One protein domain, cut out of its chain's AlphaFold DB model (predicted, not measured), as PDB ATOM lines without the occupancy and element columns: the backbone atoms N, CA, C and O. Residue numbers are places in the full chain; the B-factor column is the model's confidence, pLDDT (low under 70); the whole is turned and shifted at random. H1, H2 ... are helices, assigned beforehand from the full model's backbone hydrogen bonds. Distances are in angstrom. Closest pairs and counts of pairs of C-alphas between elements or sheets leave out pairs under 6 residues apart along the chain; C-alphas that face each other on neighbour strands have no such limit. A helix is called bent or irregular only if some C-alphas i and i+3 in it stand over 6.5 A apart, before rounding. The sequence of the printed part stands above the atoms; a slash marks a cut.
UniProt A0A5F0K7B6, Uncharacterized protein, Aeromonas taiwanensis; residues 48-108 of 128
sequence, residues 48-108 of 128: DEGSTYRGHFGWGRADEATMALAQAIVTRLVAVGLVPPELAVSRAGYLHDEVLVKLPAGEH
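This is residues 48 to 108 of the 128 residues of an uncharacterized protein of Aeromonas taiwanensis (UniProt A0A5F0K7B6). Two helices, H1 then H2, fold back on each other as a helical hairpin, their lines crossing at a steep tilt. The unnamed lead-in, residues 48 to 63, arches along one side of H1 to where that helix begins, and the tail after H2 lies near that same end. The printed part has 61 residues with two named helices and no named strand; the class is all helix, though under half of the residues are in named elements. It is compact, radius of gyration of the C-alphas 11.2 A, spanning 29 by 23 by 18 A.

Start at H1, residues 64 to 79, where every O i to N i+4 pair is within hydrogen-bond range. A tight link of 5 residues leads to H2, residues 85 to 98, with 8 of 10 such pairs within range. The two touch, closest at the C-alphas of Ala 70 and Ala 92, 5.0 A apart. They run opposite ways at a steep tilt of 40 degrees.

Find C-alpha 64 at (-33.950, 19.742, -0.082); H1 runs 22.3 A from there. H2 runs 19.9 A to C-alpha 98 at (-42.022, 13.710, 11.121); it is irregular, with C-alphas 86 and 89 7.5 A apart.

The two farthest C-alphas, those of Glu 86 and Gly 106, are 31.7 A apart. The printed part has no cut; pLDDT is under 70 at residues 49 to 52.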
ATOM      1  N   ASP A  48     -25.046  11.934   0.563       71.50
ATOM      2  CA  ASP A  48     -24.788  10.708  -0.192       71.50
ATOM      3  C   ASP A  48     -24.143  11.026  -1.553       71.50
ATOM      4  O   ASP A  48     -24.599  11.933  -2.252       71.50
ATOM      5  N   GLU A  49     -23.103  10.280  -1.946       65.38
ATOM      6  CA  GLU A  49     -22.382  10.514  -3.209       65.38
ATOM      7  C   GLU A  49     -23.288  10.360  -4.448       65.38
ATOM      8  O   GLU A  49     -23.000  10.928  -5.505       65.38
ATOM      9  N   GLY A  50     -24.398   9.621  -4.325       63.50
ATOM     10  CA  GLY A  50     -25.432   9.490  -5.350       63.50
ATOM     11  C   GLY A  50     -26.487  10.601  -5.335       63.50
ATOM     12  O   GLY A  50     -27.329  10.650  -6.236       63.50
ATOM     13  N   SER A  51     -26.466  11.499  -4.347       66.62
ATOM     14  CA  SER A  51     -27.404  12.614  -4.259       66.62
ATOM     15  C   SER A  51     -27.026  13.731  -5.231       66.62
ATOM     16  O   SER A  51     -25.873  14.145  -5.350       66.62
ATOM     17  N   THR A  52     -28.021  14.290  -5.921       69.44
ATOM     18  CA  THR A  52     -27.837  15.512  -6.721       69.44
ATOM     19  C   THR A  52     -27.624  16.748  -5.846       69.44
ATOM     20  O   THR A  52     -27.232  17.802  -6.352       69.44
ATOM     21  N   TYR A  53     -27.874  16.630  -4.541       75.81
ATOM     22  CA  TYR A  53     -27.713  17.704  -3.582       75.81
ATOM     23  C   TYR A  53     -26.236  17.925  -3.228       75.81
ATOM     24  O   TYR A  53     -25.569  17.040  -2.702       75.81
ATOM     25  N   ARG A  54     -25.727  19.133  -3.494       72.44
ATOM     26  CA  ARG A  54     -24.331  19.535  -3.214       72.44
ATOM     27  C   ARG A  54     -24.209  20.666  -2.188       72.44
ATOM     28  O   ARG A  54     -23.164  21.304  -2.100       72.44
ATOM     29  N   GLY A  55     -25.299  20.972  -1.487       80.00
ATOM     30  CA  GLY A  55     -25.343  22.029  -0.481       80.00
ATOM     31  C   GLY A  55     -25.014  21.531   0.927       80.00
ATOM     32  O   GLY A  55     -24.600  20.392   1.129       80.00
ATOM     33  N   HIS A  56     -25.224  22.403   1.909       84.94
ATOM     34  CA  HIS A  56     -25.100  22.071   3.329       84.94
ATOM     35  C   HIS A  56     -26.381  21.431   3.859       84.94
ATOM     36  O   HIS A  56     -27.448  21.630   3.300       84.94
ATOM     37  N   PHE A  57     -26.307  20.697   4.964       90.06
ATOM     38  CA  PHE A  57     -27.522  20.172   5.578       90.06
ATOM     39  C   PHE A  57     -28.440  21.283   6.091       90.06
ATOM     40  O   PHE A  57     -28.052  22.446   6.204       90.06
ATOM     41  N   GLY A  58     -29.674  20.905   6.411       90.25
ATOM     42  CA  GLY A  58     -30.667  21.764   7.046       90.25
ATOM     43  C   GLY A  58     -31.583  20.965   7.969       90.25
ATOM     44  O   GLY A  58     -31.581  19.737   7.946       90.25
ATOM     45  N   TRP A  59     -32.336  21.671   8.808       92.88
ATOM     46  CA  TRP A  59     -33.472  21.141   9.566       92.88
ATOM     47  C   TRP A  59     -34.433  22.278   9.922       92.88
ATOM     48  O   TRP A  59     -34.099  23.462   9.826       92.88
ATOM     49  N   GLY A  60     -35.644  21.910  10.327       90.44
ATOM     50  CA  GLY A  60     -36.721  22.822  10.701       90.44
ATOM     51  C   GLY A  60     -37.501  23.423   9.543       90.44
ATOM     52  O   GLY A  60     -38.288  24.350   9.741       90.44
ATOM     53  N   ARG A  61     -37.267  22.929   8.324       90.38
ATOM     54  CA  ARG A  61     -37.953  23.347   7.100       90.38
ATOM     55  C   ARG A  61     -38.089  22.165   6.146       90.38
ATOM     56  O   ARG A  61     -37.193  21.337   6.057       90.38
ATOM     57  N   ALA A  62     -39.209  22.093   5.432       91.50
ATOM     58  CA  ALA A  62     -39.447  21.077   4.405       91.50
ATOM     59  C   ALA A  62     -38.771  21.487   3.091       91.50
ATOM     60  O   ALA A  62     -39.417  22.003   2.180       91.50
ATOM     61  N   ASP A  63     -37.452  21.319   3.031       91.06
ATOM     62  CA  ASP A  63     -36.624  21.655   1.875       91.06
ATOM     63  C   ASP A  63     -35.595  20.561   1.560       91.06
ATOM     64  O   ASP A  63     -35.400  19.601   2.311       91.06
ATOM     65  N   GLU A  64     -34.924  20.713   0.418       90.69
ATOM     66  CA  GLU A  64     -33.950  19.742  -0.082       90.69
ATOM     67  C   GLU A  64     -32.757  19.537   0.866       90.69
ATOM     68  O   GLU A  64     -32.233  18.427   0.933       90.69
ATOM     69  N   ALA A  65     -32.351  20.554   1.637       91.12
ATOM     70  CA  ALA A  65     -31.248  20.442   2.594       91.12
ATOM     71  C   ALA A  65     -31.625  19.546   3.781       91.12
ATOM     72  O   ALA A  65     -30.816  18.743   4.256       91.12
ATOM     73  N   THR A  66     -32.876  19.653   4.233       93.31
ATOM     74  CA  THR A  66     -33.423  18.807   5.301       93.31
ATOM     75  C   THR A  66     -33.652  17.376   4.823       93.31
ATOM     76  O   THR A  66     -33.364  16.425   5.553       93.31
ATOM     77  N   MET A  67     -34.097  17.189   3.576       93.44
ATOM     78  CA  MET A  67     -34.203  15.853   2.979       93.44
ATOM     79  C   MET A  67     -32.826  15.199   2.806       93.44
ATOM     80  O   MET A  67     -32.657  14.028   3.145       93.44
ATOM     81  N   ALA A  68     -31.821  15.948   2.344       92.38
ATOM     82  CA  ALA A  68     -30.453  15.447   2.219       92.38
ATOM     83  C   ALA A  68     -29.878  15.007   3.576       92.38
ATOM     84  O   ALA A  68     -29.219  13.969   3.655       92.38
ATOM     85  N   LEU A  69     -30.181  15.742   4.656       92.75
ATOM     86  CA  LEU A  69     -29.820  15.333   6.013       92.75
ATOM     87  C   LEU A  69     -30.507  14.021   6.414       92.75
ATOM     88  O   LEU A  69     -29.845  13.118   6.926       92.75
ATOM     89  N   ALA A  70     -31.816  13.889   6.169       93.56
ATOM     90  CA  ALA A  70     -32.542  12.655   6.470       93.56
ATOM     91  C   ALA A  70     -31.942  11.448   5.740       93.56
ATOM     92  O   ALA A  70     -31.731  10.397   6.346       93.56
ATOM     93  N   GLN A  71     -31.631  11.610   4.453       93.25
ATOM     94  CA  GLN A  71     -30.993  10.575   3.642       93.25
ATOM     95  C   GLN A  71     -29.619  10.198   4.198       93.25
ATOM     96  O   GLN A  71     -29.376   9.018   4.414       93.25
ATOM     97  N   ALA A  72     -28.760  11.172   4.515       92.44
ATOM     98  CA  ALA A  72     -27.433  10.909   5.073       92.44
ATOM     99  C   ALA A  72     -27.499  10.157   6.414       92.44
ATOM    100  O   ALA A  72     -26.760   9.192   6.629       92.44
ATOM    101  N   ILE A  73     -28.422  10.549   7.303       92.50
ATOM    102  CA  ILE A  73     -28.666   9.836   8.562       92.50
ATOM    103  C   ILE A  73     -29.089   8.397   8.269       92.50
ATOM    104  O   ILE A  73     -28.495   7.467   8.808       92.50
ATOM    105  N   VAL A  74     -30.080   8.187   7.400       92.69
ATOM    106  CA  VAL A  74     -30.585   6.840   7.112       92.69
ATOM    107  C   VAL A  74     -29.547   5.972   6.405       92.69
ATOM    108  O   VAL A  74     -29.386   4.823   6.801       92.69
ATOM    109  N   THR A  75     -28.778   6.499   5.451       92.19
ATOM    110  CA  THR A  75     -27.643   5.791   4.834       92.19
ATOM    111  C   THR A  75     -26.661   5.319   5.903       92.19
ATOM    112  O   THR A  75     -26.230   4.163   5.896       92.19
ATOM    113  N   ARG A  76     -26.353   6.169   6.890       90.62
ATOM    114  CA  ARG A  76     -25.494   5.777   8.008       90.62
ATOM    115  C   ARG A  76     -26.134   4.701   8.887       90.62
ATOM    116  O   ARG A  76     -25.439   3.767   9.280       90.62
ATOM    117  N   LEU A  77     -27.436   4.793   9.162       89.94
ATOM    118  CA  LEU A  77     -28.178   3.771   9.909       89.94
ATOM    119  C   LEU A  77     -28.214   2.423   9.173       89.94
ATOM    120  O   LEU A  77     -28.101   1.382   9.815       89.94
ATOM    121  N   VAL A  78     -28.312   2.430   7.843       90.00
ATOM    122  CA  VAL A  78     -28.197   1.226   7.007       90.00
ATOM    123  C   VAL A  78     -26.796   0.626   7.122       90.00
ATOM    124  O   VAL A  78     -26.662  -0.577   7.332       90.00
ATOM    125  N   ALA A  79     -25.748   1.453   7.068       87.94
ATOM    126  CA  ALA A  79     -24.362   0.994   7.178       87.94
ATOM    127  C   ALA A  79     -24.046   0.316   8.525       87.94
ATOM    128  O   ALA A  79     -23.214  -0.588   8.572       87.94
ATOM    129  N   VAL A  80     -24.715   0.720   9.612       86.00
ATOM    130  CA  VAL A  80     -24.587   0.082  10.937       86.00
ATOM    131  C   VAL A  80     -25.642  -1.003  11.202       86.00
ATOM    132  O   VAL A  80     -25.704  -1.535  12.309       86.00
ATOM    133  N   GLY A  81     -26.473  -1.337  10.207       85.50
ATOM    134  CA  GLY A  81     -27.466  -2.414  10.281       85.50
ATOM    135  C   GLY A  81     -28.723  -2.100  11.100       85.50
ATOM    136  O   GLY A  81     -29.429  -3.021  11.493       85.50
ATOM    137  N   LEU A  82     -29.013  -0.824  11.379       85.75
ATOM    138  CA  LEU A  82     -30.208  -0.402  12.126       85.75
ATOM    139  C   LEU A  82     -31.457  -0.266  11.253       85.75
ATOM    140  O   LEU A  82     -32.577  -0.412  11.743       85.75
ATOM    141  N   VAL A  83     -31.267   0.053   9.975       88.50
ATOM    142  CA  VAL A  83     -32.341   0.183   8.987       88.50
ATOM    143  C   VAL A  83     -32.029  -0.759   7.827       88.50
ATOM    144  O   VAL A  83     -30.916  -0.714   7.305       88.50
ATOM    145  N   PRO A  84     -32.970  -1.609   7.390       87.50
ATOM    146  CA  PRO A  84     -32.740  -2.441   6.220       87.50
ATOM    147  C   PRO A  84     -32.692  -1.562   4.955       87.50
ATOM    148  O   PRO A  84     -33.487  -0.623   4.825       87.50
ATOM    149  N   PRO A  85     -31.785  -1.846   4.000       88.38
ATOM    150  CA  PRO A  85     -31.548  -0.984   2.837       88.38
ATOM    151  C   PRO A  85     -32.800  -0.795   1.969       88.38
ATOM    152  O   PRO A  85     -33.016   0.281   1.418       88.38
ATOM    153  N   GLU A  86     -33.666  -1.805   1.899       90.56
ATOM    154  CA  GLU A  86     -34.943  -1.756   1.175       90.56
ATOM    155  C   GLU A  86     -35.937  -0.725   1.733       90.56
ATOM    156  O   GLU A  86     -36.778  -0.216   0.994       90.56
ATOM    157  N   LEU A  87     -35.821  -0.367   3.017       89.44
ATOM    158  CA  LEU A  87     -36.667   0.643   3.653       89.44
ATOM    159  C   LEU A  87     -36.017   2.029   3.683       89.44
ATOM    160  O   LEU A  87     -36.683   2.982   4.086       89.44
ATOM    161  N   ALA A  88     -34.762   2.177   3.249       89.69
ATOM    162  CA  ALA A  88     -33.985   3.406   3.416       89.69
ATOM    163  C   ALA A  88     -34.713   4.652   2.885       89.69
ATOM    164  O   ALA A  88     -34.846   5.647   3.593       89.69
ATOM    165  N   VAL A  89     -35.273   4.577   1.675       89.81
ATOM    166  CA  VAL A  89     -36.002   5.701   1.059       89.81
ATOM    167  C   VAL A  89     -37.248   6.071   1.868       89.81
ATOM    168  O   VAL A  89     -37.474   7.242   2.167       89.81
ATOM    169  N   SER A  90     -38.040   5.074   2.273       91.56
ATOM    170  CA  SER A  90     -39.247   5.301   3.077       91.56
ATOM    171  C   SER A  90     -38.910   5.874   4.458       91.56
ATOM    172  O   SER A  90     -39.583   6.793   4.923       91.56
ATOM    173  N   ARG A  91     -37.843   5.380   5.100       91.69
ATOM    174  CA  ARG A  91     -37.379   5.871   6.404       91.69
ATOM    175  C   ARG A  91     -36.795   7.272   6.329       91.69
ATOM    176  O   ARG A  91     -37.025   8.043   7.253       91.69
ATOM    177  N   ALA A  92     -36.104   7.616   5.245       92.50
ATOM    178  CA  ALA A  92     -35.608   8.969   5.030       92.50
ATOM    179  C   ALA A  92     -36.771   9.959   4.890       92.50
ATOM    180  O   ALA A  92     -36.770  10.983   5.565       92.50
ATOM    181  N   GLY A  93     -37.802   9.615   4.107       92.50
ATOM    182  CA  GLY A  93     -39.019  10.428   4.005       92.50
ATOM    183  C   GLY A  93     -39.707  10.614   5.359       92.50
ATOM    184  O   GLY A  93     -39.966  11.732   5.779       92.50
ATOM    185  N   TYR A  94     -39.907   9.528   6.108       91.94
ATOM    186  CA  TYR A  94     -40.508   9.619   7.440       91.94
ATOM    187  C   TYR A  94     -39.675  10.473   8.413       91.94
ATOM    188  O   TYR A  94     -40.217  11.336   9.098       91.94
ATOM    189  N   LEU A  95     -38.354  10.269   8.469       93.69
ATOM    190  CA  LEU A  95     -37.453  11.055   9.318       93.69
ATOM    191  C   LEU A  95     -37.486  12.546   8.949       93.69
ATOM    192  O   LEU A  95     -37.475  13.398   9.838       93.69
ATOM    193  N   HIS A  96     -37.546  12.856   7.655       94.06
ATOM    194  CA  HIS A  96     -37.703  14.213   7.151       94.06
ATOM    195  C   HIS A  96     -39.013  14.839   7.653       94.06
ATOM    196  O   HIS A  96     -38.967  15.801   8.421       94.06
ATOM    197  N   ASP A  97     -40.161  14.272   7.275       92.69
ATOM    198  CA  ASP A  97     -41.477  14.875   7.508       92.69
ATOM    199  C   ASP A  97     -41.866  14.911   8.992       92.69
ATOM    200  O   ASP A  97     -42.415  15.906   9.473       92.69
ATOM    201  N   GLU A  98     -41.541  13.858   9.747       91.94
ATOM    202  CA  GLU A  98     -42.022  13.710  11.121       91.94
ATOM    203  C   GLU A  98     -41.062  14.217  12.190       91.94
ATOM    204  O   GLU A  98     -41.512  14.540  13.290       91.94
ATOM    205  N   VAL A  99     -39.767  14.323  11.886       91.69
ATOM    206  CA  VAL A  99     -38.759  14.752  12.864       91.69
ATOM    207  C   VAL A  99     -38.079  16.022  12.399       91.69
ATOM    208  O   VAL A  99     -38.271  17.070  13.010       91.69
ATOM    209  N   LEU A 100     -37.297  15.955  11.320       92.75
ATOM    210  CA  LEU A 100     -36.353  17.021  10.987       92.75
ATOM    211  C   LEU A 100     -37.047  18.324  10.594       92.75
ATOM    212  O   LEU A 100     -36.586  19.384  11.003       92.75
ATOM    213  N   VAL A 101     -38.169  18.270   9.872       93.75
ATOM    214  CA  VAL A 101     -38.962  19.464   9.520       93.75
ATOM    215  C   VAL A 101     -39.554  20.146  10.756       93.75
ATOM    216  O   VAL A 101     -39.762  21.358  10.752       93.75
ATOM    217  N   LYS A 102     -39.810  19.385  11.825       92.06
ATOM    218  CA  LYS A 102     -40.443  19.875  13.058       92.06
ATOM    219  C   LYS A 102     -39.427  20.344  14.104       92.06
ATOM    220  O   LYS A 102     -39.831  20.935  15.104       92.06
ATOM    221  N   LEU A 103     -38.132  20.101  13.891       89.62
ATOM    222  CA  LEU A 103     -37.083  20.610  14.774       89.62
ATOM    223  C   LEU A 103     -36.964  22.135  14.641       89.62
ATOM    224  O   LEU A 103     -36.948  22.650  13.529       89.62
ATOM    225  N   PRO A 104     -36.823  22.887  15.736       85.31
ATOM    226  CA  PRO A 104     -36.487  24.300  15.650       85.31
ATOM    227  C   PRO A 104     -35.191  24.530  14.859       85.31
ATOM    228  O   PRO A 104     -34.124  24.001  15.184       85.31
ATOM    229  N   ALA A 105     -35.281  25.333  13.801       79.44
ATOM    230  CA  ALA A 105     -34.128  25.664  12.979       79.44
ATOM    231  C   ALA A 105     -33.096  26.463  13.789       79.44
ATOM    232  O   ALA A 105     -33.427  27.440  14.459       79.44
ATOM    233  N   GLY A 106     -31.828  26.074  13.664       70.94
ATOM    234  CA  GLY A 106     -30.700  26.818  14.221       70.94
ATOM    235  C   GLY A 106     -30.335  26.508  15.674       70.94
ATOM    236  O   GLY A 106     -29.465  27.171  16.234       70.94
ATOM    237  N   GLU A 107     -30.942  25.482  16.264       81.31
ATOM    238  CA  GLU A 107     -30.512  24.912  17.544       81.31
ATOM    239  C   GLU A 107     -29.709  23.620  17.348       81.31
ATOM    240  O   GLU A 107     -29.741  22.998  16.285       81.31
ATOM    241  N   HIS A 108     -28.962  23.236  18.384       87.19
ATOM    242  CA  HIS A 108     -28.215  21.983  18.410       87.19
ATOM    243  C   HIS A 108     -29.104  20.846  18.911       87.19
ATOM    244  O   HIS A 108     -29.794  21.005  19.916       87.19
TER     245      HIS A 108